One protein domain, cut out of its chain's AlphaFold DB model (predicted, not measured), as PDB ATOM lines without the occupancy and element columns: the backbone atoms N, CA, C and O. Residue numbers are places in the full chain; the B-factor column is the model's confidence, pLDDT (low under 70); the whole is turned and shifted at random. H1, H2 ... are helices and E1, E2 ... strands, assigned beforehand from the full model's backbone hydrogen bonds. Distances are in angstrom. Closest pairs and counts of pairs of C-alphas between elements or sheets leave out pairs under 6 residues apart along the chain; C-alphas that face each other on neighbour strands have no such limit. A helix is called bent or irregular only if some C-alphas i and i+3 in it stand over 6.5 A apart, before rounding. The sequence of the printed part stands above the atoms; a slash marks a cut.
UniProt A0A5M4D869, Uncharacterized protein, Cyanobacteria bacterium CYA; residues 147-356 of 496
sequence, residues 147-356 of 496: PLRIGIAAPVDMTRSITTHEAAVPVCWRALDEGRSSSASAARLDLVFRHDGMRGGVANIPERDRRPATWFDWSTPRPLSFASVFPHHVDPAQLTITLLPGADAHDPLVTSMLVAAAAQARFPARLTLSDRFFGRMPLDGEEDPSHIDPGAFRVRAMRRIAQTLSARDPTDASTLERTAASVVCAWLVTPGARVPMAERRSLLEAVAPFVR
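This is residues 147 to 356 of the 496 residues of an uncharacterized protein of Cyanobacteria bacterium CYA (UniProt A0A5M4D869). A sheet of six strands curls round helix H4, which lies near the middle of the domain, and H1 and H7 cover the same face. Beyond them, H6 packs on H4 and H7, and H8 packs on H6 and H7. Residues 222 to 227 stick out. The printed part has 210 residues, with named elements in the order E1 H1 E2 H2 E3 E4 E5 H3 E6 H4 H5 H6 H7 H8, a mixed sheet E2 E1 E3 E4 E6 E5, and the class mixed, helices and strands. It is compact, with a radius of gyration of the C-alphas of 16.1 A and spans of 46 by 43 by 39 A.

The twisted sheet runs from edge strand E2, residues 171 to 175, through E1, 148 to 153, E3, 191 to 195, E4, 200 to 204, and E6, 236 to 242, to edge strand E5, 215 to 217. E2 and E1 are parallel, with N 172 and O 148 2.7 A apart, within hydrogen-bond range, as are N 153 and O 193, 2.8 A, in parallel E1 and E3. The hairpin E3 and E4 is antiparallel, with N 204 and O 192 at 2.8 A. E6 is antiparallel to E4, N 203 and O 239 at 2.8 A, and parallel to E5, N 238 and O 216 at 2.8 A. H1, residues 156 to 164, H4, 252 to 264, and H7, 319 to 332, lie on the same face: two layers, helices on one face of a sheet. The sheet curls round H4, closest at the C-alphas of Leu 191 and Ala 262, 5.3 A. H7 runs along the strands, over E6 and E5, at a height over the sheet of 10.9 A. H1 and H4 touch only at their ends, at the C-alphas of Ile 162 and Thr 255, 5.4 A. H6, residues 294 to 310, touches H4 at the C-alphas of Ala 301 and Ala 260, 4.8 A, opposite ways at a shallow tilt of 33 degrees, only just short of steep. H8, residues 341 to 355, forms a helical hairpin with H7, at a shallow tilt of 26 degrees; the C-alphas of Val 351 and Ala 325 are closest, 5.4 A. H2, residues 183 to 186, only grazes the sheet; H3, 226 to 229, and H5, 273 to 277, are not on it. Strand-helix-strand units, two parallel strands with a helix between, are E1, H1, E2 and E5, H3, E6; E2, H2, E3 is a split one, with E1 between its strands; each crossover is right-handed. Every O i to N i+4 pair is within hydrogen-bond range in H1, H4, H5 and H7, against 11 of 13 in H6 and 8 of 11 in H8; H2 and H3 are too short for one.

E1 begins at C-alpha 148, (-6.588, 40.934, 33.998), and H8 ends at C-alpha 355, (-9.613, 46.322, 5.885). From first to last C-alpha H6 measures 24.8 A, H8 20.9 A, H7 20.1 A and H4 18.3 A. H6 has a kink of 31 degrees near residue 301 and is irregular, C-alphas 295 and 298 being 7.9 A apart; H8 is only just irregular, C-alphas 350 and 353 being 6.8 A apart.

The C-alphas of Gly 179 and Ala 342 are the two farthest apart, 48.0 A. The printed part has no cut, and its one long link is H5 to H6, residues 278 to 293. The mean pLDDT of the printed part is 91.2; residues 180 to 184 and 245 to 249 are under 70.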
ATOM      1  N   PRO A 147      -3.864  41.782  38.009       93.38
ATOM      2  CA  PRO A 147      -3.852  41.174  36.675       93.38
ATOM      3  C   PRO A 147      -5.248  41.160  36.040       93.38
ATOM      4  O   PRO A 147      -6.256  41.166  36.763       93.38
ATOM      5  N   LEU A 148      -5.319  41.126  34.706       96.00
ATOM      6  CA  LEU A 148      -6.588  40.934  33.998       96.00
ATOM      7  C   LEU A 148      -7.193  39.588  34.389       96.00
ATOM      8  O   LEU A 148      -6.467  38.614  34.549       96.00
ATOM      9  N   ARG A 149      -8.504  39.510  34.586       96.50
ATOM     10  CA  ARG A 149      -9.194  38.275  34.980       96.50
ATOM     11  C   ARG A 149     -10.085  37.829  33.838       96.50
ATOM     12  O   ARG A 149     -11.135  38.430  33.622       96.50
ATOM     13  N   ILE A 150      -9.675  36.778  33.141       97.31
ATOM     14  CA  ILE A 150     -10.397  36.269  31.974       97.31
ATOM     15  C   ILE A 150     -10.922  34.873  32.296       97.31
ATOM     16  O   ILE A 150     -10.158  33.979  32.663       97.31
ATOM     17  N   GLY A 151     -12.240  34.713  32.204       96.06
ATOM     18  CA  GLY A 151     -12.909  33.423  32.311       96.06
ATOM     19  C   GLY A 151     -13.074  32.773  30.942       96.06
ATOM     20  O   GLY A 151     -13.457  33.457  29.998       96.06
ATOM     21  N   ILE A 152     -12.822  31.470  30.843       95.56
ATOM     22  CA  ILE A 152     -13.003  30.675  29.623       95.56
ATOM     23  C   ILE A 152     -13.956  29.522  29.942       95.56
ATOM     24  O   ILE A 152     -13.639  28.679  30.777       95.56
ATOM     25  N   ALA A 153     -15.114  29.501  29.289       94.19
ATOM     26  CA  ALA A 153     -16.039  28.372  29.253       94.19
ATOM     27  C   ALA A 153     -15.960  27.750  27.851       94.19
ATOM     28  O   ALA A 153     -16.631  28.207  26.925       94.19
ATOM     29  N   ALA A 154     -15.042  26.803  27.684       92.25
ATOM     30  CA  ALA A 154     -14.757  26.137  26.419       92.25
ATOM     31  C   ALA A 154     -14.175  24.735  26.682       92.25
ATOM     32  O   ALA A 154     -13.689  24.485  27.793       92.25
ATOM     33  N   PRO A 155     -14.119  23.853  25.664       92.00
ATOM     34  CA  PRO A 155     -13.419  22.576  25.768       92.00
ATOM     35  C   PRO A 155     -11.982  22.731  26.287       92.00
ATOM     36  O   PRO A 155     -11.319  23.749  26.057       92.00
ATOM     37  N   VAL A 156     -11.480  21.708  26.986       91.75
ATOM     38  CA  VAL A 156     -10.166  21.747  27.659       91.75
ATOM     39  C   VAL A 156      -9.033  22.045  26.679       91.75
ATOM     40  O   VAL A 156      -8.147  22.833  27.009       91.75
ATOM     41  N   ASP A 157      -9.082  21.481  25.473       90.81
ATOM     42  CA  ASP A 157      -8.042  21.679  24.457       90.81
ATOM     43  C   ASP A 157      -7.996  23.128  23.962       90.81
ATOM     44  O   ASP A 157      -6.920  23.722  23.872       90.81
ATOM     45  N   MET A 158      -9.161  23.744  23.751       90.62
ATOM     46  CA  MET A 158      -9.263  25.157  23.385       90.62
ATOM     47  C   MET A 158      -8.830  26.069  24.538       90.62
ATOM     48  O   MET A 158      -8.087  27.027  24.334       90.62
ATOM     49  N   THR A 159      -9.248  25.753  25.766       93.25
ATOM     50  CA  THR A 159      -8.820  26.490  26.962       93.25
ATOM     51  C   THR A 159      -7.301  26.435  27.109       93.25
ATOM     52  O   THR A 159      -6.662  27.462  27.335       93.25
ATOM     53  N   ARG A 160      -6.697  25.254  26.937       93.00
ATOM     54  CA  ARG A 160      -5.242  25.088  26.962       93.00
ATOM     55  C   ARG A 160      -4.594  25.921  25.864       93.00
ATOM     56  O   ARG A 160      -3.718  26.710  26.178       93.00
ATOM     57  N   SER A 161      -5.082  25.822  24.632       91.19
ATOM     58  CA  SER A 161      -4.587  26.604  23.499       91.19
ATOM     59  C   SER A 161      -4.532  28.109  23.798       91.19
ATOM     60  O   SER A 161      -3.453  28.703  23.844       91.19
ATOM     61  N   ILE A 162      -5.677  28.705  24.151       92.75
ATOM     62  CA  ILE A 162      -5.795  30.144  24.439       92.75
ATOM     63  C   ILE A 162      -4.856  30.566  25.578       92.75
ATOM     64  O   ILE A 162      -4.234  31.627  25.511       92.75
ATOM     65  N   THR A 163      -4.747  29.744  26.625       94.81
ATOM     66  CA  THR A 163      -3.960  30.071  27.826       94.81
ATOM     67  C   THR A 163      -2.461  29.813  27.680       94.81
ATOM     68  O   THR A 163      -1.688  30.376  28.453       94.81
ATOM     69  N   THR A 164      -2.041  28.993  26.710       93.56
ATOM     70  CA  THR A 164      -0.621  28.711  26.439       93.56
ATOM     71  C   THR A 164       0.087  29.815  25.664       93.56
ATOM     72  O   THR A 164       1.301  29.956  25.800       93.56
ATOM     73  N   HIS A 165      -0.640  30.617  24.884       92.25
ATOM     74  CA  HIS A 165      -0.040  31.749  24.185       92.25
ATOM     75  C   HIS A 165       0.405  32.838  25.166       92.25
ATOM     76  O   HIS A 165      -0.315  33.207  26.096       92.25
ATOM     77  N   GLU A 166       1.595  33.389  24.927       92.25
ATOM     78  CA  GLU A 166       2.136  34.480  25.728       92.25
ATOM     79  C   GLU A 166       1.254  35.732  25.606       92.25
ATOM     80  O   GLU A 166       1.078  36.302  24.524       92.25
ATOM     81  N   ALA A 167       0.692  36.164  26.736       92.88
ATOM     82  CA  ALA A 167      -0.069  37.398  26.824       92.88
ATOM     83  C   ALA A 167       0.877  38.595  26.999       92.88
ATOM     84  O   ALA A 167       1.783  38.565  27.827       92.88
ATOM     85  N   ALA A 168       0.600  39.698  26.299       92.56
ATOM     86  CA  ALA A 168       1.387  40.936  26.400       92.56
ATOM     87  C   ALA A 168       1.324  41.614  27.784       92.56
ATOM     88  O   ALA A 168       2.066  42.558  28.063       92.56
ATOM     89  N   VAL A 169       0.403  41.169  28.643       93.88
ATOM     90  CA  VAL A 169       0.182  41.687  29.993       93.88
ATOM     91  C   VAL A 169      -0.136  40.530  30.949       93.88
ATOM     92  O   VAL A 169      -0.599  39.480  30.507       93.88
ATOM     93  N   PRO A 170       0.050  40.694  32.268       93.88
ATOM     94  CA  PRO A 170      -0.345  39.701  33.259       93.88
ATOM     95  C   PRO A 170      -1.850  39.389  33.231       93.88
ATOM     96  O   PRO A 170      -2.689  40.249  33.525       93.88
ATOM     97  N   VAL A 171      -2.181  38.120  32.977       95.69
ATOM     98  CA  VAL A 171      -3.553  37.590  32.970       95.69
ATOM     99  C   VAL A 171      -3.698  36.476  34.008       95.69
ATOM    100  O   VAL A 171      -2.830  35.626  34.182       95.69
ATOM    101  N   CYS A 172      -4.820  36.479  34.715       95.69
ATOM    102  CA  CYS A 172      -5.316  35.397  35.547       95.69
ATOM    103  C   CYS A 172      -6.438  34.693  34.782       95.69
ATOM    104  O   CYS A 172      -7.587  35.148  34.776       95.69
ATOM    105  N   TRP A 173      -6.076  33.591  34.135       96.00
ATOM    106  CA  TRP A 173      -7.004  32.714  33.436       96.00
ATOM    107  C   TRP A 173      -7.814  31.885  34.430       96.00
ATOM    108  O   TRP A 173      -7.280  31.398  35.431       96.00
ATOM    109  N   ARG A 174      -9.110  31.726  34.165       95.25
ATOM    110  CA  ARG A 174      -9.997  30.859  34.944       95.25
ATOM    111  C   ARG A 174     -10.835  30.004  34.008       95.25
ATOM    112  O   ARG A 174     -11.633  30.545  33.253       95.25
ATOM    113  N   ALA A 175     -10.682  28.688  34.096       93.25
ATOM    114  CA  ALA A 175     -11.637  27.772  33.490       93.25
ATOM    115  C   ALA A 175     -12.985  27.900  34.217       93.25
ATOM    116  O   ALA A 175     -13.024  28.014  35.447       93.25
ATOM    117  N   LEU A 176     -14.072  27.941  33.456       93.38
ATOM    118  CA  LEU A 176     -15.435  28.040  33.957       93.38
ATOM    119  C   LEU A 176     -16.228  26.822  33.493       93.38
ATOM    120  O   LEU A 176     -16.175  26.459  32.321       93.38
ATOM    121  N   ASP A 177     -17.019  26.251  34.397       88.56
ATOM    122  CA  ASP A 177     -17.951  25.185  34.044       88.56
ATOM    123  C   ASP A 177     -19.095  25.753  33.191       88.56
ATOM    124  O   ASP A 177     -19.775  26.704  33.604       88.56
ATOM    125  N   GLU A 178     -19.342  25.143  32.027       76.19
ATOM    126  CA  GLU A 178     -20.319  25.596  31.022       76.19
ATOM    127  C   GLU A 178     -21.754  25.732  31.573       76.19
ATOM    128  O   GLU A 178     -22.533  26.535  31.069       76.19
ATOM    129  N   GLY A 179     -22.093  25.040  32.671       71.62
ATOM    130  CA  GLY A 179     -23.437  25.045  33.266       71.62
ATOM    131  C   GLY A 179     -23.591  25.695  34.648       71.62
ATOM    132  O   GLY A 179     -24.699  25.699  35.179       71.62
ATOM    133  N   ARG A 180     -22.523  26.200  35.290       63.66
ATOM    134  CA  ARG A 180     -22.568  26.592  36.726       63.66
ATOM    135  C   ARG A 180     -21.983  27.957  37.070       63.66
ATOM    136  O   ARG A 180     -21.827  28.287  38.248       63.66
ATOM    137  N   SER A 181     -21.678  28.788  36.079       63.25
ATOM    138  CA  SER A 181     -21.170  30.134  36.351       63.25
ATOM    139  C   SER A 181     -22.268  31.021  36.956       63.25
ATOM    140  O   SER A 181     -23.062  31.645  36.257       63.25
ATOM    141  N   SER A 182     -22.311  31.090  38.292       61.62
ATOM    142  CA  SER A 182     -23.153  32.052  39.006       61.62
ATOM    143  C   SER A 182     -22.810  33.477  38.555       61.62
ATOM    144  O   SER A 182     -21.634  33.848  38.466       61.62
ATOM    145  N   SER A 183     -23.838  34.291  38.299       68.06
ATOM    146  CA  SER A 183     -23.705  35.701  37.889       68.06
ATOM    147  C   SER A 183     -22.741  36.491  38.800       68.06
ATOM    148  O   SER A 183     -21.937  37.300  38.338       68.06
ATOM    149  N   ALA A 184     -22.707  36.155  40.095       63.28
ATOM    150  CA  ALA A 184     -21.819  36.771  41.079       63.28
ATOM    151  C   ALA A 184     -20.316  36.501  40.847       63.28
ATOM    152  O   ALA A 184     -19.490  37.382  41.098       63.28
ATOM    153  N   SER A 185     -19.937  35.308  40.369       71.88
ATOM    154  CA  SER A 185     -18.534  34.994  40.051       71.88
ATOM    155  C   SER A 185     -18.090  35.707  38.772       71.88
ATOM    156  O   SER A 185     -16.994  36.276  38.721       71.88
ATOM    157  N   ALA A 186     -18.984  35.770  37.779       74.31
ATOM    158  CA  ALA A 186     -18.760  36.489  36.528       74.31
ATOM    159  C   ALA A 186     -18.577  38.002  36.749       74.31
ATOM    160  O   ALA A 186     -17.725  38.616  36.114       74.31
ATOM    161  N   ALA A 187     -19.271  38.588  37.732       76.44
ATOM    162  CA  ALA A 187     -19.174  40.011  38.066       76.44
ATOM    163  C   ALA A 187     -17.783  40.478  38.553       76.44
ATOM    164  O   ALA A 187     -17.554  41.686  38.683       76.44
ATOM    165  N   ARG A 188     -16.866  39.546  38.864       86.44
ATOM    166  CA  ARG A 188     -15.478  39.824  39.286       86.44
ATOM    167  C   ARG A 188     -14.442  39.621  38.176       86.44
ATOM    168  O   ARG A 188     -13.253  39.847  38.438       86.44
ATOM    169  N   LEU A 189     -14.869  39.151  37.007       93.62
ATOM    170  CA  LEU A 189     -14.042  38.963  35.819       93.62
ATOM    171  C   LEU A 189     -14.064  40.236  34.969       93.62
ATOM    172  O   LEU A 189     -15.010  41.018  35.034       93.62
ATOM    173  N   ASP A 190     -13.003  40.454  34.200       96.19
ATOM    174  CA  ASP A 190     -12.961  41.526  33.204       96.19
ATOM    175  C   ASP A 190     -13.633  41.085  31.899       96.19
ATOM    176  O   ASP A 190     -14.239  41.908  31.221       96.19
ATOM    177  N   LEU A 191     -13.552  39.791  31.578       96.56
ATOM    178  CA  LEU A 191     -14.110  39.200  30.366       96.56
ATOM    179  C   LEU A 191     -14.451  37.722  30.592       96.56
ATOM    180  O   LEU A 191     -13.748  37.021  31.326       96.56
ATOM    181  N   VAL A 192     -15.516  37.249  29.944       96.06
ATOM    182  CA  VAL A 192     -15.919  35.838  29.912       96.06
ATOM    183  C   VAL A 192     -16.072  35.383  28.467       96.06
ATOM    184  O   VAL A 192     -17.005  35.803  27.790       96.06
ATOM    185  N   PHE A 193     -15.185  34.509  28.006       95.75
ATOM    186  CA  PHE A 193     -15.288  33.860  26.704       95.75
ATOM    187  C   PHE A 193     -16.077  32.559  26.818       95.75
ATOM    188  O   PHE A 193     -15.766  31.723  27.669       95.75
ATOM    189  N   ARG A 194     -17.105  32.400  25.982       94.88
ATOM    190  CA  ARG A 194     -17.931  31.192  25.897       94.88
ATOM    191  C   ARG A 194     -17.853  30.621  24.490       94.88
ATOM    192  O   ARG A 194     -18.210  31.321  23.546       94.88
ATOM    193  N   HIS A 195     -17.401  29.381  24.370       92.69
ATOM    194  CA  HIS A 195     -17.410  28.653  23.106       92.69
ATOM    195  C   HIS A 195     -18.842  28.236  22.747       92.69
ATOM    196  O   HIS A 195     -19.611  27.847  23.626       92.69
ATOM    197  N   ASP A 196     -19.207  28.331  21.471       89.94
ATOM    198  CA  ASP A 196     -20.562  28.025  20.984       89.94
ATOM    199  C   ASP A 196     -20.776  26.544  20.622       89.94
ATOM    200  O   ASP A 196     -21.890  26.131  20.306       89.94
ATOM    201  N   GLY A 197     -19.715  25.736  20.687       82.69
ATOM    202  CA  GLY A 197     -19.734  24.306  20.371       82.69
ATOM    203  C   GLY A 197     -19.499  23.980  18.895       82.69
ATOM    204  O   GLY A 197     -19.351  22.806  18.570       82.69
ATOM    205  N   MET A 198     -19.430  24.979  18.012       79.19
ATOM    206  CA  MET A 198     -19.397  24.771  16.564       79.19
ATOM    207  C   MET A 198     -18.196  25.434  15.896       79.19
ATOM    208  O   MET A 198     -17.343  24.748  15.336       79.19
ATOM    209  N   ARG A 199     -18.175  26.767  15.854       80.00
ATOM    210  CA  ARG A 199     -17.285  27.532  14.965       80.00
ATOM    211  C   ARG A 199     -16.784  28.813  15.611       80.00
ATOM    212  O   ARG A 199     -16.354  29.718  14.905       80.00
ATOM    213  N   GLY A 200     -16.850  28.937  16.929       87.56
ATOM    214  CA  GLY A 200     -16.399  30.159  17.560       87.56
ATOM    215  C   GLY A 200     -16.814  30.311  19.003       87.56
ATOM    216  O   GLY A 200     -17.056  29.359  19.743       87.56
ATOM    217  N   GLY A 201     -16.854  31.562  19.425       92.94
ATOM    218  CA  GLY A 201     -17.339  31.903  20.741       92.94
ATOM    219  C   GLY A 201     -17.595  33.385  20.895       92.94
ATOM    220  O   GLY A 201     -17.150  34.215  20.103       92.94
ATOM    221  N   VAL A 202     -18.308  33.708  21.963       95.50
ATOM    222  CA  VAL A 202     -18.641  35.081  22.321       95.50
ATOM    223  C   VAL A 202     -17.931  35.426  23.619       95.50
ATOM    224  O   VAL A 202     -18.146  34.808  24.666       95.50
ATOM    225  N   ALA A 203     -17.073  36.435  23.550       96.50
ATOM    226  CA  ALA A 203     -16.499  37.090  24.707       96.50
ATOM    227  C   ALA A 203     -17.436  38.194  25.188       96.50
ATOM    228  O   ALA A 203     -17.638  39.180  24.494       96.50
ATOM    229  N   ASN A 204     -17.980  38.044  26.390       96.38
ATOM    230  CA  ASN A 204     -18.839  39.034  27.028       96.38
ATOM    231  C   ASN A 204     -18.053  39.808  28.084       96.38
ATOM    232  O   ASN A 204     -17.342  39.213  28.904       96.38
ATOM    233  N   ILE A 205     -18.217  41.126  28.099       95.38
ATOM    234  CA  ILE A 205     -17.634  42.008  29.107       95.38
ATOM    235  C   ILE A 205     -18.746  42.469  30.043       95.38
ATOM    236  O   ILE A 205     -19.727  43.047  29.579       95.38
ATOM    237  N   PRO A 206     -18.611  42.265  31.365       90.62
ATOM    238  CA  PRO A 206     -19.615  42.725  32.312       90.62
ATOM    239  C   PRO A 206     -19.806  44.245  32.237       90.62
ATOM    240  O   PRO A 206     -18.891  45.017  32.546       90.62
ATOM    241  N   GLU A 207     -21.005  44.679  31.857       89.25
ATOM    242  CA  GLU A 207     -21.403  46.080  31.925       89.25
ATOM    243  C   GLU A 207     -21.860  46.458  33.338       89.25
ATOM    244  O   GLU A 207     -22.276  45.621  34.146       89.25
ATOM    245  N   ARG A 208     -21.721  47.743  33.667       87.25
ATOM    246  CA  ARG A 208     -22.180  48.325  34.929       87.25
ATOM    247  C   ARG A 208     -23.268  49.340  34.609       87.25
ATOM    248  O   ARG A 208     -23.180  50.027  33.590       87.25
ATOM    249  N   ASP A 209     -24.246  49.475  35.498       85.56
ATOM    250  CA  ASP A 209     -25.330  50.442  35.325       85.56
ATOM    251  C   ASP A 209     -24.777  51.843  35.031       85.56
ATOM    252  O   ASP A 209     -23.890  52.340  35.734       85.56
ATOM    253  N   ARG A 210     -25.322  52.477  33.984       88.19
ATOM    254  CA  ARG A 210     -24.941  53.822  33.504       88.19
ATOM    255  C   ARG A 210     -23.501  53.946  32.993       88.19
ATOM    256  O   ARG A 210     -22.998  55.059  32.865       88.19
ATOM    257  N   ARG A 211     -22.829  52.829  32.712       90.75
ATOM    258  CA  ARG A 211     -21.468  52.796  32.156       90.75
ATOM    259  C   ARG A 211     -21.400  51.816  30.976       90.75
ATOM    260  O   ARG A 211     -20.693  50.807  31.079       90.75
ATOM    261  N   PRO A 212     -22.178  52.072  29.905       93.50
ATOM    262  CA  PRO A 212     -22.213  51.203  28.735       93.50
ATOM    263  C   PRO A 212     -20.881  51.245  27.985       93.50
ATOM    264  O   PRO A 212     -20.127  52.217  28.094       93.50
ATOM    265  N   ALA A 213     -20.604  50.197  27.217       94.69
ATOM    266  CA  ALA A 213     -19.518  50.210  26.251       94.69
ATOM    267  C   ALA A 213     -19.748  51.239  25.134       94.69
ATOM    268  O   ALA A 213     -20.890  51.521  24.764       94.69
ATOM    269  N   THR A 214     -18.673  51.749  24.529       94.50
ATOM    270  CA  THR A 214     -18.801  52.592  23.322       94.50
ATOM    271  C   THR A 214     -18.984  51.804  22.039       94.50
ATOM    272  O   THR A 214     -19.508  52.335  21.055       94.50
ATOM    273  N   TRP A 215     -18.555  50.545  22.032       96.12
ATOM    274  CA  TRP A 215     -18.723  49.640  20.912       96.12
ATOM    275  C   TRP A 215     -19.449  48.397  21.406       96.12
ATOM    276  O   TRP A 215     -18.950  47.698  22.277       96.12
ATOM    277  N   PHE A 216     -20.633  48.112  20.867       96.25
ATOM    278  CA  PHE A 216     -21.383  46.929  21.281       96.25
ATOM    279  C   PHE A 216     -20.593  45.642  20.992       96.25
ATOM    280  O   PHE A 216     -20.126  45.000  21.927       96.25
ATOM    281  N   ASP A 217     -20.353  45.321  19.718       97.56
ATOM    282  CA  ASP A 217     -19.561  44.158  19.309       97.56
ATOM    283  C   ASP A 217     -18.434  44.557  18.360       97.56
ATOM    284  O   ASP A 217     -18.705  45.057  17.268       97.56
ATOM    285  N   TRP A 218     -17.183  44.291  18.740       97.31
ATOM    286  CA  TRP A 218     -16.017  44.535  17.884       97.31
ATOM    287  C   TRP A 218     -16.087  43.835  16.523       97.31
ATOM    288  O   TRP A 218     -15.562  44.358  15.540       97.31
ATOM    289  N   SER A 219     -16.743  42.675  16.440       95.56
ATOM    290  CA  SER A 219     -16.923  41.940  15.182       95.56
ATOM    291  C   SER A 219     -17.850  42.662  14.196       95.56
ATOM    292  O   SER A 219     -17.740  42.478  12.983       95.56
ATOM    293  N   THR A 220     -18.740  43.516  14.708       94.94
ATOM    294  CA  THR A 220     -19.767  44.197  13.923       94.94
ATOM    295  C   THR A 220     -19.299  45.610  13.562       94.94
ATOM    296  O   THR A 220     -18.876  46.365  14.447       94.94
ATOM    297  N   PRO A 221     -19.349  46.006  12.274       91.31
ATOM    298  CA  PRO A 221     -19.037  47.374  11.877       91.31
ATOM    299  C   PRO A 221     -20.000  48.363  12.548       91.31
ATOM    300  O   PRO A 221     -21.189  48.087  12.707       91.31
ATOM    301  N   ARG A 222     -19.480  49.523  12.951       92.19
ATOM    302  CA  ARG A 222     -20.311  50.618  13.465       92.19
ATOM    303  C   ARG A 222     -20.920  51.378  12.283       92.19
ATOM    304  O   ARG A 222     -20.281  51.430  11.238       92.19
ATOM    305  N   PRO A 223     -22.087  52.022  12.447       94.06
ATOM    306  CA  PRO A 223     -22.582  52.967  11.452       94.06
ATOM    307  C   PRO A 223     -21.523  54.027  11.133       94.06
ATOM    308  O   PRO A 223     -20.845  54.526  12.045       94.06
ATOM    309  N   LEU A 224     -21.373  54.363   9.852       95.56
ATOM    310  CA  LEU A 224     -20.382  55.329   9.396       95.56
ATOM    311  C   LEU A 224     -20.738  56.725   9.919       95.56
ATOM    312  O   LEU A 224     -21.785  57.286   9.609       95.56
ATOM    313  N   SER A 225     -19.871  57.280  10.759       96.12
ATOM    314  CA  SER A 225     -20.008  58.616  11.334       96.12
ATOM    315  C   SER A 225     -18.645  59.118  11.790       96.12
ATOM    316  O   SER A 225     -17.741  58.331  12.066       96.12
ATOM    317  N   PHE A 226     -18.492  60.423  11.962       96.69
ATOM    318  CA  PHE A 226     -17.274  61.027  12.486       96.69
ATOM    319  C   PHE A 226     -16.883  60.419  13.840       96.69
ATOM    320  O   PHE A 226     -15.722  60.083  14.061       96.69
ATOM    321  N   ALA A 227     -17.862  60.171  14.718       95.12
ATOM    322  CA  ALA A 227     -17.647  59.556  16.027       95.12
ATOM    323  C   ALA A 227     -17.266  58.062  15.968       95.12
ATOM    324  O   ALA A 227     -16.657  57.547  16.911       95.12
ATOM    325  N   SER A 228     -17.623  57.340  14.899       95.19
ATOM    326  CA  SER A 228     -17.155  55.964  14.688       95.19
ATOM    327  C   SER A 228     -15.793  55.917  13.995       95.19
ATOM    328  O   SER A 228     -14.990  55.040  14.319       95.19
ATOM    329  N   VAL A 229     -15.478  56.881  13.121       97.25
ATOM    330  CA  VAL A 229     -14.149  57.049  12.508       97.25
ATOM    331  C   VAL A 229     -13.119  57.469  13.558       97.25
ATOM    332  O   VAL A 229     -12.067  56.841  13.651       97.25
ATOM    333  N   PHE A 230     -13.435  58.450  14.404       97.12
ATOM    334  CA  PHE A 230     -12.553  58.974  15.450       97.12
ATOM    335  C   PHE A 230     -13.157  58.769  16.841       97.12
ATOM    336  O   PHE A 230     -13.556  59.730  17.505       97.12
ATOM    337  N   PRO A 231     -13.260  57.513  17.305       95.88
ATOM    338  CA  PRO A 231     -13.842  57.254  18.603       95.88
ATOM    339  C   PRO A 231     -12.935  57.798  19.710       95.88
ATOM    340  O   PRO A 231     -11.709  57.796  19.604       95.88
ATOM    341  N   HIS A 232     -13.532  58.233  20.821       93.19
ATOM    342  CA  HIS A 232     -12.755  58.667  21.984       93.19
ATOM    343  C   HIS A 232     -12.040  57.484  22.669       93.19
ATOM    344  O   HIS A 232     -10.945  57.629  23.209       93.19
ATOM    345  N   HIS A 233     -12.659  56.302  22.626       93.75
ATOM    346  CA  HIS A 233     -12.134  55.024  23.102       93.75
ATOM    347  C   HIS A 233     -12.819  53.867  22.357       93.75
ATOM    348  O   HIS A 233     -13.799  54.084  21.652       93.75
ATOM    349  N   VAL A 234     -12.272  52.653  22.462       95.94
ATOM    350  CA  VAL A 234     -12.686  51.479  21.665       95.94
ATOM    351  C   VAL A 234     -13.116  50.298  22.536       95.94
ATOM    352  O   VAL A 234     -12.823  49.152  22.222       95.94
ATOM    353  N   ASP A 235     -13.756  50.543  23.673       95.31
ATOM    354  CA  ASP A 235     -14.115  49.476  24.605       95.31
ATOM    355  C   ASP A 235     -15.348  48.668  24.136       95.31
ATOM    356  O   ASP A 235     -16.381  49.265  23.824       95.31
ATOM    357  N   PRO A 236     -15.265  47.322  24.091       97.25
ATOM    358  CA  PRO A 236     -16.387  46.485  23.680       97.25
ATOM    359  C   PRO A 236     -17.364  46.183  24.830       97.25
ATOM    360  O   PRO A 236     -16.978  46.163  26.008       97.25
ATOM    361  N   ALA A 237     -18.625  45.888  24.503       97.12
ATOM    362  CA  ALA A 237     -19.533  45.131  25.378       97.12
ATOM    363  C   ALA A 237     -19.358  43.624  25.146       97.12
ATOM    364  O   ALA A 237     -19.362  42.829  26.088       97.12
ATOM    365  N   GLN A 238     -19.133  43.245  23.891       96.88
ATOM    366  CA  GLN A 238     -18.860  41.885  23.471       96.88
ATOM    367  C   GLN A 238     -17.845  41.830  22.322       96.88
ATOM    368  O   GLN A 238     -17.551  42.820  21.649       96.88
ATOM    369  N   LEU A 239     -17.296  40.644  22.107       97.06
ATOM    370  CA  LEU A 239     -16.457  40.306  20.970       97.06
ATOM    371  C   LEU A 239     -16.875  38.920  20.481       97.06
ATOM    372  O   LEU A 239     -16.663  37.921  21.174       97.06
ATOM    373  N   THR A 240     -17.448  38.865  19.286       96.56
ATOM    374  CA  THR A 240     -17.718  37.598  18.601       96.56
ATOM    375  C   THR A 240     -16.470  37.152  17.839       96.56
ATOM    376  O   THR A 240     -15.926  37.901  17.029       96.56
ATOM    377  N   ILE A 241     -15.998  35.938  18.121       94.56
ATOM    378  CA  ILE A 241     -14.836  35.329  17.469       94.56
ATOM    379  C   ILE A 241     -15.332  34.159  16.631       94.56
ATOM    380  O   ILE A 241     -15.779  33.155  17.184       94.56
ATOM    381  N   THR A 242     -15.218  34.283  15.314       91.06
ATOM    382  CA  THR A 242     -15.458  33.184  14.376       91.06
ATOM    383  C   THR A 242     -14.135  32.476  14.106       91.06
ATOM    384  O   THR A 242     -13.174  33.115  13.686       91.06
ATOM    385  N   LEU A 243     -14.098  31.173  14.356       83.75
ATOM    386  CA  LEU A 243     -12.963  30.284  14.145       83.75
ATOM    387  C   LEU A 243     -13.294  29.317  13.010       83.75
ATOM    388  O   LEU A 243     -14.318  28.626  13.038       83.75
ATOM    389  N   LEU A 244     -12.426  29.240  12.007       75.31
ATOM    390  CA  LEU A 244     -12.518  28.208  10.989       75.31
ATOM    391  C   LEU A 244     -12.179  26.837  11.607       75.31
ATOM    392  O   LEU A 244     -11.266  26.732  12.437       75.31
ATOM    393  N   PRO A 245     -12.892  25.765  11.216       66.50
ATOM    394  CA  PRO A 245     -12.606  24.420  11.701       66.50
ATOM    395  C   PRO A 245     -11.152  24.012  11.407       66.50
ATOM    396  O   PRO A 245     -10.723  24.041  10.258       66.50
ATOM    397  N   GLY A 246     -10.412  23.585  12.435       62.34
ATOM    398  CA  GLY A 246      -9.123  22.893  12.290       62.34
ATOM    399  C   GLY A 246      -7.847  23.750  12.295       62.34
ATOM    400  O   GLY A 246      -6.784  23.177  12.512       62.34
ATOM    401  N   ALA A 247      -7.921  25.077  12.131       63.22
ATOM    402  CA  ALA A 247      -6.728  25.944  12.088       63.22
ATOM    403  C   ALA A 247      -6.716  27.057  13.158       63.22
ATOM    404  O   ALA A 247      -5.676  27.325  13.757       63.22
ATOM    405  N   ASP A 248      -7.873  27.647  13.480       63.62
ATOM    406  CA  ASP A 248      -7.890  28.945  14.178       63.62
ATOM    407  C   ASP A 248      -7.944  28.846  15.710       63.62
ATOM    408  O   ASP A 248      -7.675  29.817  16.416       63.62
ATOM    409  N   ALA A 249      -8.259  27.676  16.276       66.56
ATOM    410  CA  ALA A 249      -8.310  27.513  17.735       66.56
ATOM    411  C   ALA A 249      -6.929  27.675  18.409       66.56
ATOM    412  O   ALA A 249      -6.861  27.903  19.619       66.56
ATOM    413  N   HIS A 250      -5.845  27.566  17.632       82.50
ATOM    414  CA  HIS A 250      -4.450  27.773  18.040       82.50
ATOM    415  C   HIS A 250      -3.873  29.113  17.573       82.50
ATOM    416  O   HIS A 250      -2.658  29.312  17.605       82.50
ATOM    417  N   ASP A 251      -4.729  30.029  17.118       91.38
ATOM    418  CA  ASP A 251      -4.277  31.323  16.641       91.38
ATOM    419  C   ASP A 251      -3.950  32.267  17.834       91.38
ATOM    420  O   ASP A 251      -4.852  32.635  18.600       91.38
ATOM    421  N   PRO A 252      -2.691  32.745  17.990       94.50
ATOM    422  CA  PRO A 252      -2.311  33.713  19.030       94.50
ATOM    423  C   PRO A 252      -3.079  35.048  18.964       94.50
ATOM    424  O   PRO A 252      -3.111  35.806  19.945       94.50
ATOM    425  N   LEU A 253      -3.706  35.358  17.828       95.69
ATOM    426  CA  LEU A 253      -4.577  36.513  17.653       95.69
ATOM    427  C   LEU A 253      -5.836  36.401  18.517       95.69
ATOM    428  O   LEU A 253      -6.267  37.415  19.061       95.69
ATOM    429  N   VAL A 254      -6.374  35.194  18.738       95.31
ATOM    430  CA  VAL A 254      -7.520  34.968  19.638       95.31
ATOM    431  C   VAL A 254      -7.164  35.419  21.052       95.31
ATOM    432  O   VAL A 254      -7.857  36.255  21.633       95.31
ATOM    433  N   THR A 255      -6.038  34.941  21.591       96.31
ATOM    434  CA  THR A 255      -5.550  35.351  22.916       96.31
ATOM    435  C   THR A 255      -5.313  36.858  22.972       96.31
ATOM    436  O   THR A 255      -5.753  37.512  23.917       96.31
ATOM    437  N   SER A 256      -4.683  37.434  21.945       97.50
ATOM    438  CA  SER A 256      -4.402  38.875  21.884       97.50
ATOM    439  C   SER A 256      -5.684  39.717  21.884       97.50
ATOM    440  O   SER A 256      -5.773  40.699  22.621       97.50
ATOM    441  N   MET A 257      -6.705  39.296  21.137       97.94
ATOM    442  CA  MET A 257      -8.015  39.946  21.076       97.94
ATOM    443  C   MET A 257      -8.765  39.868  22.410       97.94
ATOM    444  O   MET A 257      -9.269  40.886  22.887       97.94
ATOM    445  N   LEU A 258      -8.790  38.699  23.061       97.88
ATOM    446  CA  LEU A 258      -9.412  38.531  24.382       97.88
ATOM    447  C   LEU A 258      -8.723  39.392  25.448       97.88
ATOM    448  O   LEU A 258      -9.385  40.037  26.265       97.88
ATOM    449  N   VAL A 259      -7.390  39.432  25.431       97.94
ATOM    450  CA  VAL A 259      -6.594  40.233  26.365       97.94
ATOM    451  C   VAL A 259      -6.815  41.726  26.139       97.94
ATOM    452  O   VAL A 259      -7.018  42.462  27.107       97.94
ATOM    453  N   ALA A 260      -6.844  42.181  24.886       97.81
ATOM    454  CA  ALA A 260      -7.139  43.570  24.564       97.81
ATOM    455  C   ALA A 260      -8.558  43.962  24.978       97.81
ATOM    456  O   ALA A 260      -8.723  44.971  25.657       97.81
ATOM    457  N   ALA A 261      -9.568  43.151  24.661       98.00
ATOM    458  CA  ALA A 261     -10.953  43.400  25.059       98.00
ATOM    459  C   ALA A 261     -11.084  43.522  26.590       98.00
ATOM    460  O   ALA A 261     -11.670  44.482  27.097       98.00
ATOM    461  N   ALA A 262     -10.445  42.618  27.343       97.44
ATOM    462  CA  ALA A 262     -10.401  42.668  28.803       97.44
ATOM    463  C   ALA A 262      -9.648  43.900  29.347       97.44
ATOM    464  O   ALA A 262     -10.042  44.461  30.371       97.44
ATOM    465  N   ALA A 263      -8.579  44.344  28.681       96.62
ATOM    466  CA  ALA A 263      -7.861  45.561  29.055       96.62
ATOM    467  C   ALA A 263      -8.707  46.820  28.801       96.62
ATOM    468  O   ALA A 263      -8.770  47.704  29.656       96.62
ATOM    469  N   GLN A 264      -9.395  46.891  27.656       95.94
ATOM    470  CA  GLN A 264     -10.276  48.008  27.304       95.94
ATOM    471  C   GLN A 264     -11.503  48.091  28.224       95.94
ATOM    472  O   GLN A 264     -11.949  49.190  28.546       95.94
ATOM    473  N   ALA A 265     -11.979  46.959  28.758       94.94
ATOM    474  CA  ALA A 265     -13.035  46.917  29.774       94.94
ATOM    475  C   ALA A 265     -12.689  47.669  31.076       94.94
ATOM    476  O   ALA A 265     -13.572  47.927  31.899       94.94
ATOM    477  N   ARG A 266     -11.412  48.016  31.289       95.00
ATOM    478  CA  ARG A 266     -10.946  48.819  32.427       95.00
ATOM    479  C   ARG A 266     -10.756  50.301  32.102       95.00
ATOM    480  O   ARG A 266     -10.094  51.004  32.859       95.00
ATOM    481  N   PHE A 267     -11.341  50.800  31.016       93.94
ATOM    482  CA  PHE A 267     -11.375  52.237  30.752       93.94
ATOM    483  C   PHE A 267     -12.019  53.001  31.934       93.94
ATOM    484  O   PHE A 267     -13.012  52.514  32.485       93.94
ATOM    485  N   PRO A 268     -11.523  54.190  32.343       92.31
ATOM    486  CA  PRO A 268     -12.040  54.922  33.504       92.31
ATOM    487  C   PRO A 268     -13.563  55.110  33.520       92.31
ATOM    488  O   PRO A 268     -14.184  55.000  34.584       92.31
ATOM    489  N   ALA A 269     -14.176  55.331  32.350       91.94
ATOM    490  CA  ALA A 269     -15.626  55.491  32.225       91.94
ATOM    491  C   ALA A 269     -16.403  54.203  32.567       91.94
ATOM    492  O   ALA A 269     -17.509  54.281  33.099       91.94
ATOM    493  N   ARG A 270     -15.801  53.018  32.388       92.50
ATOM    494  CA  ARG A 270     -16.400  51.704  32.697       92.50
ATOM    495  C   ARG A 270     -16.281  51.303  34.169       92.50
ATOM    496  O   ARG A 270     -17.043  50.464  34.647       92.50
ATOM    497  N   LEU A 271     -15.353  51.905  34.915       92.81
ATOM    498  CA  LEU A 271     -15.006  51.456  36.263       92.81
ATOM    499  C   LEU A 271     -15.809  52.160  37.355       92.81
ATOM    500  O   LEU A 271     -15.754  53.382  37.501       92.81
ATOM    501  N   THR A 272     -16.455  51.388  38.226       92.19
ATOM    502  CA  THR A 272     -17.003  51.915  39.483       92.19
ATOM    503  C   THR A 272     -15.911  52.070  40.546       92.19
ATOM    504  O   THR A 272     -14.775  51.617  40.393       92.19
ATOM    505  N   LEU A 273     -16.242  52.705  41.672       90.31
ATOM    506  CA  LEU A 273     -15.334  52.747  42.819       90.31
ATOM    507  C   LEU A 273     -15.127  51.350  43.440       90.31
ATOM    508  O   LEU A 273     -14.022  51.007  43.851       90.31
ATOM    509  N   SER A 274     -16.174  50.517  43.443       91.00
ATOM    510  CA  SER A 274     -16.097  49.120  43.892       91.00
ATOM    511  C   SER A 274     -15.089  48.324  43.056       91.00
ATOM    512  O   SER A 274     -14.215  47.652  43.602       91.00
ATOM    513  N   ASP A 275     -15.138  48.482  41.728       92.31
ATOM    514  CA  ASP A 275     -14.194  47.848  40.802       92.31
ATOM    515  C   ASP A 275     -12.732  48.177  41.164       92.31
ATOM    516  O   ASP A 275     -11.905  47.264  41.288       92.31
ATOM    517  N   ARG A 276     -12.441  49.454  41.442       92.25
ATOM    518  CA  ARG A 276     -11.105  49.925  41.844       92.25
ATOM    519  C   ARG A 276     -10.621  49.281  43.140       92.25
ATOM    520  O   ARG A 276      -9.499  48.780  43.193       92.25
ATOM    521  N   PHE A 277     -11.472  49.178  44.164       86.12
ATOM    522  CA  PHE A 277     -11.119  48.482  45.410       86.12
ATOM    523  C   PHE A 277     -10.771  47.001  45.185       86.12
ATOM    524  O   PHE A 277      -9.812  46.479  45.769       86.12
ATOM    525  N   PHE A 278     -11.471  46.330  44.268       88.56
ATOM    526  CA  PHE A 278     -11.163  44.950  43.876       88.56
ATOM    527  C   PHE A 278      -9.950  44.812  42.941       88.56
ATOM    528  O   PHE A 278      -9.555  43.684  42.608       88.56
ATOM    529  N   GLY A 279      -9.314  45.931  42.583       88.62
ATOM    530  CA  GLY A 279      -8.094  46.002  41.785       88.62
ATOM    531  C   GLY A 279      -8.319  46.137  40.288       88.62
ATOM    532  O   GLY A 279      -7.349  46.035  39.538       88.62
ATOM    533  N   ARG A 280      -9.561  46.351  39.840       93.12
ATOM    534  CA  ARG A 280      -9.856  46.748  38.460       93.12
ATOM    535  C   ARG A 280      -9.616  48.252  38.359       93.12
ATOM    536  O   ARG A 280     -10.503  49.055  38.629       93.12
ATOM    537  N   MET A 281      -8.371  48.595  38.074       92.38
ATOM    538  CA  MET A 281      -7.876  49.964  37.956       92.38
ATOM    539  C   MET A 281      -7.792  50.371  36.487       92.38
ATOM    540  O   MET A 281      -7.626  49.471  35.656       92.38
ATOM    541  N   PRO A 282      -7.859  51.675  36.160       92.25
ATOM    542  CA  PRO A 282      -7.510  52.151  34.833       92.25
ATOM    543  C   PRO A 282      -6.124  51.688  34.416       92.25
ATOM    544  O   PRO A 282      -5.201  51.623  35.227       92.25
ATOM    545  N   LEU A 283      -6.005  51.377  33.134       88.06
ATOM    546  CA  LEU A 283      -4.801  50.837  32.513       88.06
ATOM    547  C   LEU A 283      -4.375  51.769  31.374       88.06
ATOM    548  O   LEU A 283      -4.114  51.329  30.254       88.06
ATOM    549  N   ASP A 284      -4.386  53.066  31.682       82.94
ATOM    550  CA  ASP A 284      -4.218  54.167  30.734       82.94
ATOM    551  C   ASP A 284      -2.858  54.853  30.901       82.94
ATOM    552  O   ASP A 284      -2.700  55.972  30.454       82.94
ATOM    553  N   GLY A 285      -1.897  54.251  31.596       83.19
ATOM    554  CA  GLY A 285      -0.541  54.774  31.763       83.19
ATOM    555  C   GLY A 285       0.260  54.813  30.460       83.19
ATOM    556  O   GLY A 285      -0.123  54.234  29.442       83.19
ATOM    557  N   GLU A 286       1.376  55.534  30.498       80.31
ATOM    558  CA  GLU A 286       2.350  55.540  29.406       80.31
ATOM    559  C   GLU A 286       3.245  54.314  29.488       80.31
ATOM    560  O   GLU A 286       3.530  53.793  30.566       80.31
ATOM    561  N   GLU A 287       3.671  53.835  28.329       79.12
ATOM    562  CA  GLU A 287       4.560  52.696  28.278       79.12
ATOM    563  C   GLU A 287       6.008  53.112  28.481       79.12
ATOM    564  O   GLU A 287       6.574  53.855  27.685       79.12
ATOM    565  N   ASP A 288       6.615  52.554  29.520       76.31
ATOM    566  CA  ASP A 288       8.057  52.554  29.702       76.31
ATOM    567  C   ASP A 288       8.634  51.251  29.111       76.31
ATOM    568  O   ASP A 288       8.247  50.159  29.551       76.31
ATOM    569  N   PRO A 289       9.545  51.309  28.123       72.19
ATOM    570  CA  PRO A 289      10.199  50.120  27.577       72.19
ATOM    571  C   PRO A 289      11.011  49.345  28.623       72.19
ATOM    572  O   PRO A 289      11.184  48.134  28.502       72.19
ATOM    573  N   SER A 290      11.515  50.030  29.654       73.50
ATOM    574  CA  SER A 290      12.397  49.451  30.669       73.50
ATOM    575  C   SER A 290      11.649  48.714  31.785       73.50
ATOM    576  O   SER A 290      12.248  47.928  32.524       73.50
ATOM    577  N   HIS A 291      10.336  48.930  31.916       74.75
ATOM    578  CA  HIS A 291       9.544  48.383  33.013       74.75
ATOM    579  C   HIS A 291       8.149  47.946  32.571       74.75
ATOM    580  O   HIS A 291       7.469  48.611  31.797       74.75
ATOM    581  N   ILE A 292       7.656  46.830  33.113       71.06
ATOM    582  CA  ILE A 292       6.249  46.456  32.958       71.06
ATOM    583  C   ILE A 292       5.404  47.312  33.899       71.06
ATOM    584  O   ILE A 292       5.095  46.886  35.007       71.06
ATOM    585  N   ASP A 293       5.044  48.519  33.456       78.38
ATOM    586  CA  ASP A 293       4.078  49.358  34.163       78.38
ATOM    587  C   ASP A 293       2.660  48.795  33.965       78.38
ATOM    588  O   ASP A 293       2.184  48.722  32.824       78.38
ATOM    589  N   PRO A 294       1.948  48.412  35.044       77.06
ATOM    590  CA  PRO A 294       0.531  48.079  34.971       77.06
ATOM    591  C   PRO A 294      -0.327  49.164  34.331       77.06
ATOM    592  O   PRO A 294      -1.340  48.849  33.710       77.06
ATOM    593  N   GLY A 295       0.103  50.423  34.425       80.06
ATOM    594  CA  GLY A 295      -0.511  51.534  33.724       80.06
ATOM    595  C   GLY A 295      -0.582  51.294  32.216       80.06
ATOM    596  O   GLY A 295      -1.613  51.563  31.629       80.06
ATOM    597  N   ALA A 296       0.428  50.709  31.577       87.75
ATOM    598  CA  ALA A 296       0.504  50.614  30.116       87.75
ATOM    599  C   ALA A 296      -0.237  49.410  29.498       87.75
ATOM    600  O   ALA A 296      -0.106  49.137  28.301       87.75
ATOM    601  N   PHE A 297      -1.001  48.639  30.280       93.19
ATOM    602  CA  PHE A 297      -1.555  47.362  29.814       93.19
ATOM    603  C   PHE A 297      -2.493  47.484  28.603       93.19
ATOM    604  O   PHE A 297      -2.468  46.599  27.747       93.19
ATOM    605  N   ARG A 298      -3.289  48.559  28.475       94.12
ATOM    606  CA  ARG A 298      -4.137  48.751  27.279       94.12
ATOM    607  C   ARG A 298      -3.307  48.960  26.022       94.12
ATOM    608  O   ARG A 298      -3.605  48.346  25.001       94.12
ATOM    609  N   VAL A 299      -2.271  49.794  26.110       94.38
ATOM    610  CA  VAL A 299      -1.375  50.097  24.986       94.38
ATOM    611  C   VAL A 299      -0.667  48.828  24.529       94.38
ATOM    612  O   VAL A 299      -0.729  48.479  23.352       94.38
ATOM    613  N   ARG A 300      -0.104  48.063  25.470       94.50
ATOM    614  CA  ARG A 300       0.585  46.798  25.177       94.50
ATOM    615  C   ARG A 300      -0.316  45.744  24.558       94.50
ATOM    616  O   ARG A 300       0.077  45.103  23.587       94.50
ATOM    617  N   ALA A 301      -1.522  45.568  25.095       96.31
ATOM    618  CA  ALA A 301      -2.467  44.596  24.560       96.31
ATOM    619  C   ALA A 301      -2.887  44.941  23.120       96.31
ATOM    620  O   ALA A 301      -2.913  44.061  22.263       96.31
ATOM    621  N   MET A 302      -3.142  46.220  22.829       97.56
ATOM    622  CA  MET A 302      -3.483  46.670  21.475       97.56
ATOM    623  C   MET A 302      -2.296  46.593  20.510       97.56
ATOM    624  O   MET A 302      -2.449  46.116  19.384       97.56
ATOM    625  N   ARG A 303      -1.096  46.996  20.947       96.19
ATOM    626  CA  ARG A 303       0.128  46.878  20.144       96.19
ATOM    627  C   ARG A 303       0.428  45.422  19.798       96.19
ATOM    628  O   ARG A 303       0.830  45.147  18.673       96.19
ATOM    629  N   ARG A 304       0.175  44.481  20.715       96.69
ATOM    630  CA  ARG A 304       0.343  43.046  20.445       96.69
ATOM    631  C   ARG A 304      -0.550  42.558  19.306       96.69
ATOM    632  O   ARG A 304      -0.081  41.767  18.493       96.69
ATOM    633  N   ILE A 305      -1.792  43.040  19.213       98.06
ATOM    634  CA  ILE A 305      -2.667  42.739  18.070       98.06
ATOM    635  C   ILE A 305      -2.033  43.268  16.782       98.06
ATOM    636  O   ILE A 305      -1.867  42.507  15.834       98.06
ATOM    637  N   ALA A 306      -1.631  44.542  16.771       97.69
ATOM    638  CA  ALA A 306      -1.029  45.168  15.598       97.69
ATOM    639  C   ALA A 306       0.222  44.407  15.124       97.69
ATOM    640  O   ALA A 306       0.297  44.027  13.964       97.69
ATOM    641  N   GLN A 307       1.142  44.085  16.037       96.12
ATOM    642  CA  GLN A 307       2.350  43.301  15.751       96.12
ATOM    643  C   GLN A 307       2.037  41.896  15.225       96.12
ATOM    644  O   GLN A 307       2.715  41.412  14.324       96.12
ATOM    645  N   THR A 308       1.009  41.244  15.778       96.62
ATOM    646  CA  THR A 308       0.577  39.915  15.320       96.62
ATOM    647  C   THR A 308       0.033  39.975  13.895       96.62
ATOM    648  O   THR A 308       0.286  39.053  13.129       96.62
ATOM    649  N   LEU A 309      -0.675  41.051  13.528       97.31
ATOM    650  CA  LEU A 309      -1.178  41.279  12.171       97.31
ATOM    651  C   LEU A 309      -0.069  41.679  11.192       97.31
ATOM    652  O   LEU A 309      -0.068  41.203  10.065       97.31
ATOM    653  N   SER A 310       0.897  42.502  11.610       96.25
ATOM    654  CA  SER A 310       2.003  42.949  10.746       96.25
ATOM    655  C   SER A 310       2.870  41.803  10.215       96.25
ATOM    656  O   SER A 310       3.561  41.981   9.219       96.25
ATOM    657  N   ALA A 311       2.850  40.642  10.872       95.12
ATOM    658  CA  ALA A 311       3.564  39.445  10.437       95.12
ATOM    659  C   ALA A 311       2.766  38.566   9.448       95.12
ATOM    660  O   ALA A 311       3.249  37.497   9.079       95.12
ATOM    661  N   ARG A 312       1.546  38.962   9.059       95.50
ATOM    662  CA  ARG A 312       0.630  38.159   8.229       95.50
ATOM    663  C   ARG A 312       0.410  38.761   6.848       95.50
ATOM    664  O   ARG A 312       0.581  39.961   6.648       95.50
ATOM    665  N   ASP A 313      -0.019  37.915   5.916       95.69
ATOM    666  CA  ASP A 313      -0.424  38.330   4.574       95.69
ATOM    667  C   ASP A 313      -1.874  38.860   4.588       95.69
ATOM    668  O   ASP A 313      -2.785  38.140   5.004       95.69
ATOM    669  N   PRO A 314      -2.123  40.105   4.144       96.19
ATOM    670  CA  PRO A 314      -3.469  40.668   4.083       96.19
ATOM    671  C   PRO A 314      -4.347  40.135   2.939       96.19
ATOM    672  O   PRO A 314      -5.545  40.425   2.945       96.19
ATOM    673  N   THR A 315      -3.796  39.411   1.956       94.19
ATOM    674  CA  THR A 315      -4.504  39.011   0.721       94.19
ATOM    675  C   THR A 315      -5.777  38.212   1.005       94.19
ATOM    676  O   THR A 315      -6.839  38.547   0.480       94.19
ATOM    677  N   ASP A 316      -5.694  37.246   1.922       88.94
ATOM    678  CA  ASP A 316      -6.798  36.356   2.301       88.94
ATOM    679  C   ASP A 316      -7.186  36.518   3.777       88.94
ATOM    680  O   ASP A 316      -7.448  35.552   4.491       88.94
ATOM    681  N   ALA A 317      -7.241  37.772   4.241       93.81
ATOM    682  CA  ALA A 317      -7.552  38.091   5.631       93.81
ATOM    683  C   ALA A 317      -8.869  37.443   6.103       93.81
ATOM    684  O   ALA A 317      -9.955  37.746   5.580       93.81
ATOM    685  N   SER A 318      -8.775  36.617   7.142       93.50
ATOM    686  CA  SER A 318      -9.884  35.998   7.872       93.50
ATOM    687  C   SER A 318     -10.783  37.039   8.549       93.50
ATOM    688  O   SER A 318     -10.404  38.195   8.756       93.50
ATOM    689  N   THR A 319     -11.993  36.644   8.958       93.56
ATOM    690  CA  THR A 319     -12.897  37.541   9.702       93.56
ATOM    691  C   THR A 319     -12.246  38.070  10.981       93.56
ATOM    692  O   THR A 319     -12.366  39.260  11.268       93.56
ATOM    693  N   LEU A 320     -11.510  37.220  11.709       95.12
ATOM    694  CA  LEU A 320     -10.810  37.610  12.932       95.12
ATOM    695  C   LEU A 320      -9.746  38.682  12.660       95.12
ATOM    696  O   LEU A 320      -9.682  39.669  13.391       95.12
ATOM    697  N   GLU A 321      -8.957  38.532  11.596       96.62
ATOM    698  CA  GLU A 321      -7.927  39.506  11.215       96.62
ATOM    699  C   GLU A 321      -8.527  40.839  10.784       96.62
ATOM    700  O   GLU A 321      -8.053  41.890  11.209       96.62
ATOM    701  N   ARG A 322      -9.622  40.816  10.015       97.00
ATOM    702  CA  ARG A 322     -10.342  42.040   9.629       97.00
ATOM    703  C   ARG A 322     -10.914  42.759  10.848       97.00
ATOM    704  O   ARG A 322     -10.807  43.981  10.954       97.00
ATOM    705  N   THR A 323     -11.505  42.017  11.783       97.19
ATOM    706  CA  THR A 323     -12.007  42.567  13.048       97.19
ATOM    707  C   THR A 323     -10.871  43.169  13.872       97.19
ATOM    708  O   THR A 323     -10.965  44.320  14.298       97.19
ATOM    709  N   ALA A 324      -9.772  42.434  14.041       97.81
ATOM    710  CA  ALA A 324      -8.594  42.887  14.767       97.81
ATOM    711  C   ALA A 324      -7.988  44.158  14.147       97.81
ATOM    712  O   ALA A 324      -7.758  45.139  14.856       97.81
ATOM    713  N   ALA A 325      -7.809  44.181  12.825       98.19
ATOM    714  CA  ALA A 325      -7.309  45.338  12.094       98.19
ATOM    715  C   ALA A 325      -8.236  46.548  12.259       98.19
ATOM    716  O   ALA A 325      -7.775  47.628  12.620       98.19
ATOM    717  N   SER A 326      -9.553  46.364  12.109       97.69
ATOM    718  CA  SER A 326     -10.541  47.433  12.300       97.69
ATOM    719  C   SER A 326     -10.475  48.048  13.704       97.69
ATOM    720  O   SER A 326     -10.579  49.270  13.850       97.69
ATOM    721  N   VAL A 327     -10.307  47.220  14.739       98.00
ATOM    722  CA  VAL A 327     -10.200  47.663  16.137       98.00
ATOM    723  C   VAL A 327      -8.876  48.393  16.385       98.00
ATOM    724  O   VAL A 327      -8.879  49.455  17.011       98.00
ATOM    725  N   VAL A 328      -7.756  47.888  15.858       98.38
ATOM    726  CA  VAL A 328      -6.445  48.558  15.948       98.38
ATOM    727  C   VAL A 328      -6.466  49.904  15.229       98.38
ATOM    728  O   VAL A 328      -6.045  50.899  15.816       98.38
ATOM    729  N   CYS A 329      -7.010  49.975  14.008       98.12
ATOM    730  CA  CYS A 329      -7.154  51.232  13.274       98.12
ATOM    731  C   CYS A 329      -7.920  52.269  14.100       98.12
ATOM    732  O   CYS A 329      -7.468  53.404  14.248       98.12
ATOM    733  N   ALA A 330      -9.066  51.871  14.663       98.12
ATOM    734  CA  ALA A 330      -9.880  52.734  15.510       98.12
ATOM    735  C   ALA A 330      -9.129  53.183  16.770       98.12
ATOM    736  O   ALA A 330      -9.201  54.349  17.143       98.12
ATOM    737  N   TRP A 331      -8.378  52.284  17.408       97.81
ATOM    738  CA  TRP A 331      -7.600  52.593  18.604       97.81
ATOM    739  C   TRP A 331      -6.478  53.598  18.338       97.81
ATOM    740  O   TRP A 331      -6.324  54.532  19.124       97.81
ATOM    741  N   LEU A 332      -5.729  53.452  17.241       97.81
ATOM    742  CA  LEU A 332      -4.565  54.294  16.924       97.81
ATOM    743  C   LEU A 332      -4.916  55.781  16.760       97.81
ATOM    744  O   LEU A 332      -4.068  56.644  17.000       97.81
ATOM    745  N   VAL A 333      -6.167  56.096  16.420       97.62
ATOM    746  CA  VAL A 333      -6.663  57.478  16.325       97.62
ATOM    747  C   VAL A 333      -7.313  57.998  17.611       97.62
ATOM    748  O   VAL A 333      -7.689  59.166  17.674       97.62
ATOM    749  N   THR A 334      -7.419  57.177  18.660       95.75
ATOM    750  CA  THR A 334      -7.907  57.642  19.966       95.75
ATOM    751  C   THR A 334      -6.856  58.529  20.654       95.75
ATOM    752  O   THR A 334      -5.642  58.304  20.510       95.75
ATOM    753  N   PRO A 335      -7.277  59.495  21.491       90.44
ATOM    754  CA  PRO A 335      -6.362  60.202  22.390       90.44
ATOM    755  C   PRO A 335      -5.653  59.243  23.361       90.44
ATOM    756  O   PRO A 335      -4.474  59.407  23.666       90.44
ATOM    757  N   GLY A 336      -6.360  58.193  23.796       86.75
ATOM    758  CA  GLY A 336      -5.876  57.192  24.746       86.75
ATOM    759  C   GLY A 336      -4.875  56.177  24.190       86.75
ATOM    760  O   GLY A 336      -4.423  55.328  24.953       86.75
ATOM    761  N   ALA A 337      -4.514  56.232  22.902       90.88
ATOM    762  CA  ALA A 337      -3.547  55.294  22.333       90.88
ATOM    763  C   ALA A 337      -2.156  55.427  22.965       90.88
ATOM    764  O   ALA A 337      -1.475  54.425  23.125       90.88
ATOM    765  N   ARG A 338      -1.740  56.655  23.319       90.25
ATOM    766  CA  ARG A 338      -0.420  56.970  23.914       90.25
ATOM    767  C   ARG A 338       0.783  56.359  23.170       90.25
ATOM    768  O   ARG A 338       1.839  56.144  23.749       90.25
ATOM    769  N   VAL A 339       0.625  56.124  21.868       92.31
ATOM    770  CA  VAL A 339       1.689  55.690  20.952       92.31
ATOM    771  C   VAL A 339       2.300  56.926  20.268       92.31
ATOM    772  O   VAL A 339       1.528  57.812  19.872       92.31
ATOM    773  N   PRO A 340       3.633  57.019  20.102       94.12
ATOM    774  CA  PRO A 340       4.277  58.065  19.303       94.12
ATOM    775  C   PRO A 340       3.739  58.132  17.867       94.12
ATOM    776  O   PRO A 340       3.397  57.113  17.275       94.12
ATOM    777  N   MET A 341       3.670  59.327  17.277       95.50
ATOM    778  CA  MET A 341       2.955  59.536  16.008       95.50
ATOM    779  C   MET A 341       3.569  58.784  14.810       95.50
ATOM    780  O   MET A 341       2.831  58.223  13.998       95.50
ATOM    781  N   ALA A 342       4.901  58.679  14.756       96.56
ATOM    782  CA  ALA A 342       5.605  57.887  13.744       96.56
ATOM    783  C   ALA A 342       5.288  56.386  13.860       96.56
ATOM    784  O   ALA A 342       5.032  55.710  12.863       96.56
ATOM    785  N   GLU A 343       5.228  55.871  15.091       96.56
ATOM    786  CA  GLU A 343       4.844  54.483  15.342       96.56
ATOM    787  C   GLU A 343       3.360  54.256  15.005       96.56
ATOM    788  O   GLU A 343       3.029  53.253  14.377       96.56
ATOM    789  N   ARG A 344       2.464  55.208  15.323       97.06
ATOM    790  CA  ARG A 344       1.049  55.132  14.912       97.06
ATOM    791  C   ARG A 344       0.913  54.985  13.402       97.06
ATOM    792  O   ARG A 344       0.119  54.159  12.964       97.06
ATOM    793  N   ARG A 345       1.677  55.761  12.626       97.88
ATOM    794  CA  ARG A 345       1.697  55.658  11.162       97.88
ATOM    795  C   ARG A 345       2.132  54.272  10.713       97.88
ATOM    796  O   ARG A 345       1.384  53.636   9.983       97.88
ATOM    797  N   SER A 346       3.285  53.802  11.186       98.06
ATOM    798  CA  SER A 346       3.823  52.493  10.802       98.06
ATOM    799  C   SER A 346       2.845  51.355  11.114       98.06
ATOM    800  O   SER A 346       2.552  50.536  10.243       98.06
ATOM    801  N   LEU A 347       2.269  51.343  12.321       97.94
ATOM    802  CA  LEU A 347       1.281  50.337  12.708       97.94
ATOM    803  C   LEU A 347       0.014  50.430  11.854       97.94
ATOM    804  O   LEU A 347      -0.490  49.401  11.412       97.94
ATOM    805  N   LEU A 348      -0.496  51.642  11.605       97.94
ATOM    806  CA  LEU A 348      -1.721  51.834  10.832       97.94
ATOM    807  C   LEU A 348      -1.544  51.437   9.362       97.94
ATOM    808  O   LEU A 348      -2.430  50.796   8.808       97.94
ATOM    809  N   GLU A 349      -0.402  51.763   8.753       98.06
ATOM    810  CA  GLU A 349      -0.052  51.346   7.389       98.06
ATOM    811  C   GLU A 349       0.100  49.826   7.281       98.06
ATOM    812  O   GLU A 349      -0.313  49.248   6.278       98.06
ATOM    813  N   ALA A 350       0.606  49.164   8.326       97.88
ATOM    814  CA  ALA A 350       0.710  47.709   8.359       97.88
ATOM    815  C   ALA A 350      -0.656  47.007   8.480       97.88
ATOM    816  O   ALA A 350      -0.848  45.946   7.889       97.88
ATOM    817  N   VAL A 351      -1.619  47.574   9.224       98.19
ATOM    818  CA  VAL A 351      -2.934  46.932   9.438       98.19
ATOM    819  C   VAL A 351      -4.022  47.365   8.451       98.19
ATOM    820  O   VAL A 351      -4.975  46.618   8.232       98.19
ATOM    821  N   ALA A 352      -3.905  48.539   7.822       97.75
ATOM    822  CA  ALA A 352      -4.894  49.034   6.861       97.75
ATOM    823  C   ALA A 352      -5.178  48.064   5.691       97.75
ATOM    824  O   ALA A 352      -6.347  47.927   5.317       97.75
ATOM    825  N   PRO A 353      -4.185  47.326   5.142       97.81
ATOM    826  CA  PRO A 353      -4.409  46.352   4.080       97.81
ATOM    827  C   PRO A 353      -5.441  45.259   4.384       97.81
ATOM    828  O   PRO A 353      -6.099  44.794   3.459       97.81
ATOM    829  N   PHE A 354      -5.629  44.886   5.652       97.94
ATOM    830  CA  PHE A 354      -6.607  43.871   6.052       97.94
ATOM    831  C   PHE A 354      -8.058  44.370   5.926       97.94
ATOM    832  O   PHE A 354      -8.989  43.575   5.872       97.94
ATOM    833  N   VAL A 355      -8.280  45.687   5.881       96.38
ATOM    834  CA  VAL A 355      -9.613  46.322   5.885       96.38
ATOM    835  C   VAL A 355      -9.716  47.441   4.840       96.38
ATOM    836  O   VAL A 355     -10.328  48.482   5.084       96.38
ATOM    837  N   ARG A 356      -9.133  47.214   3.651       95.12
ATOM    838  CA  ARG A 356      -9.101  48.175   2.523       95.12
ATOM    839  C   ARG A 356     -10.478  48.607   2.031       95.12
ATOM    840  O   ARG A 356     -10.613  49.689   1.480       95.12
TER     841      ARG A 356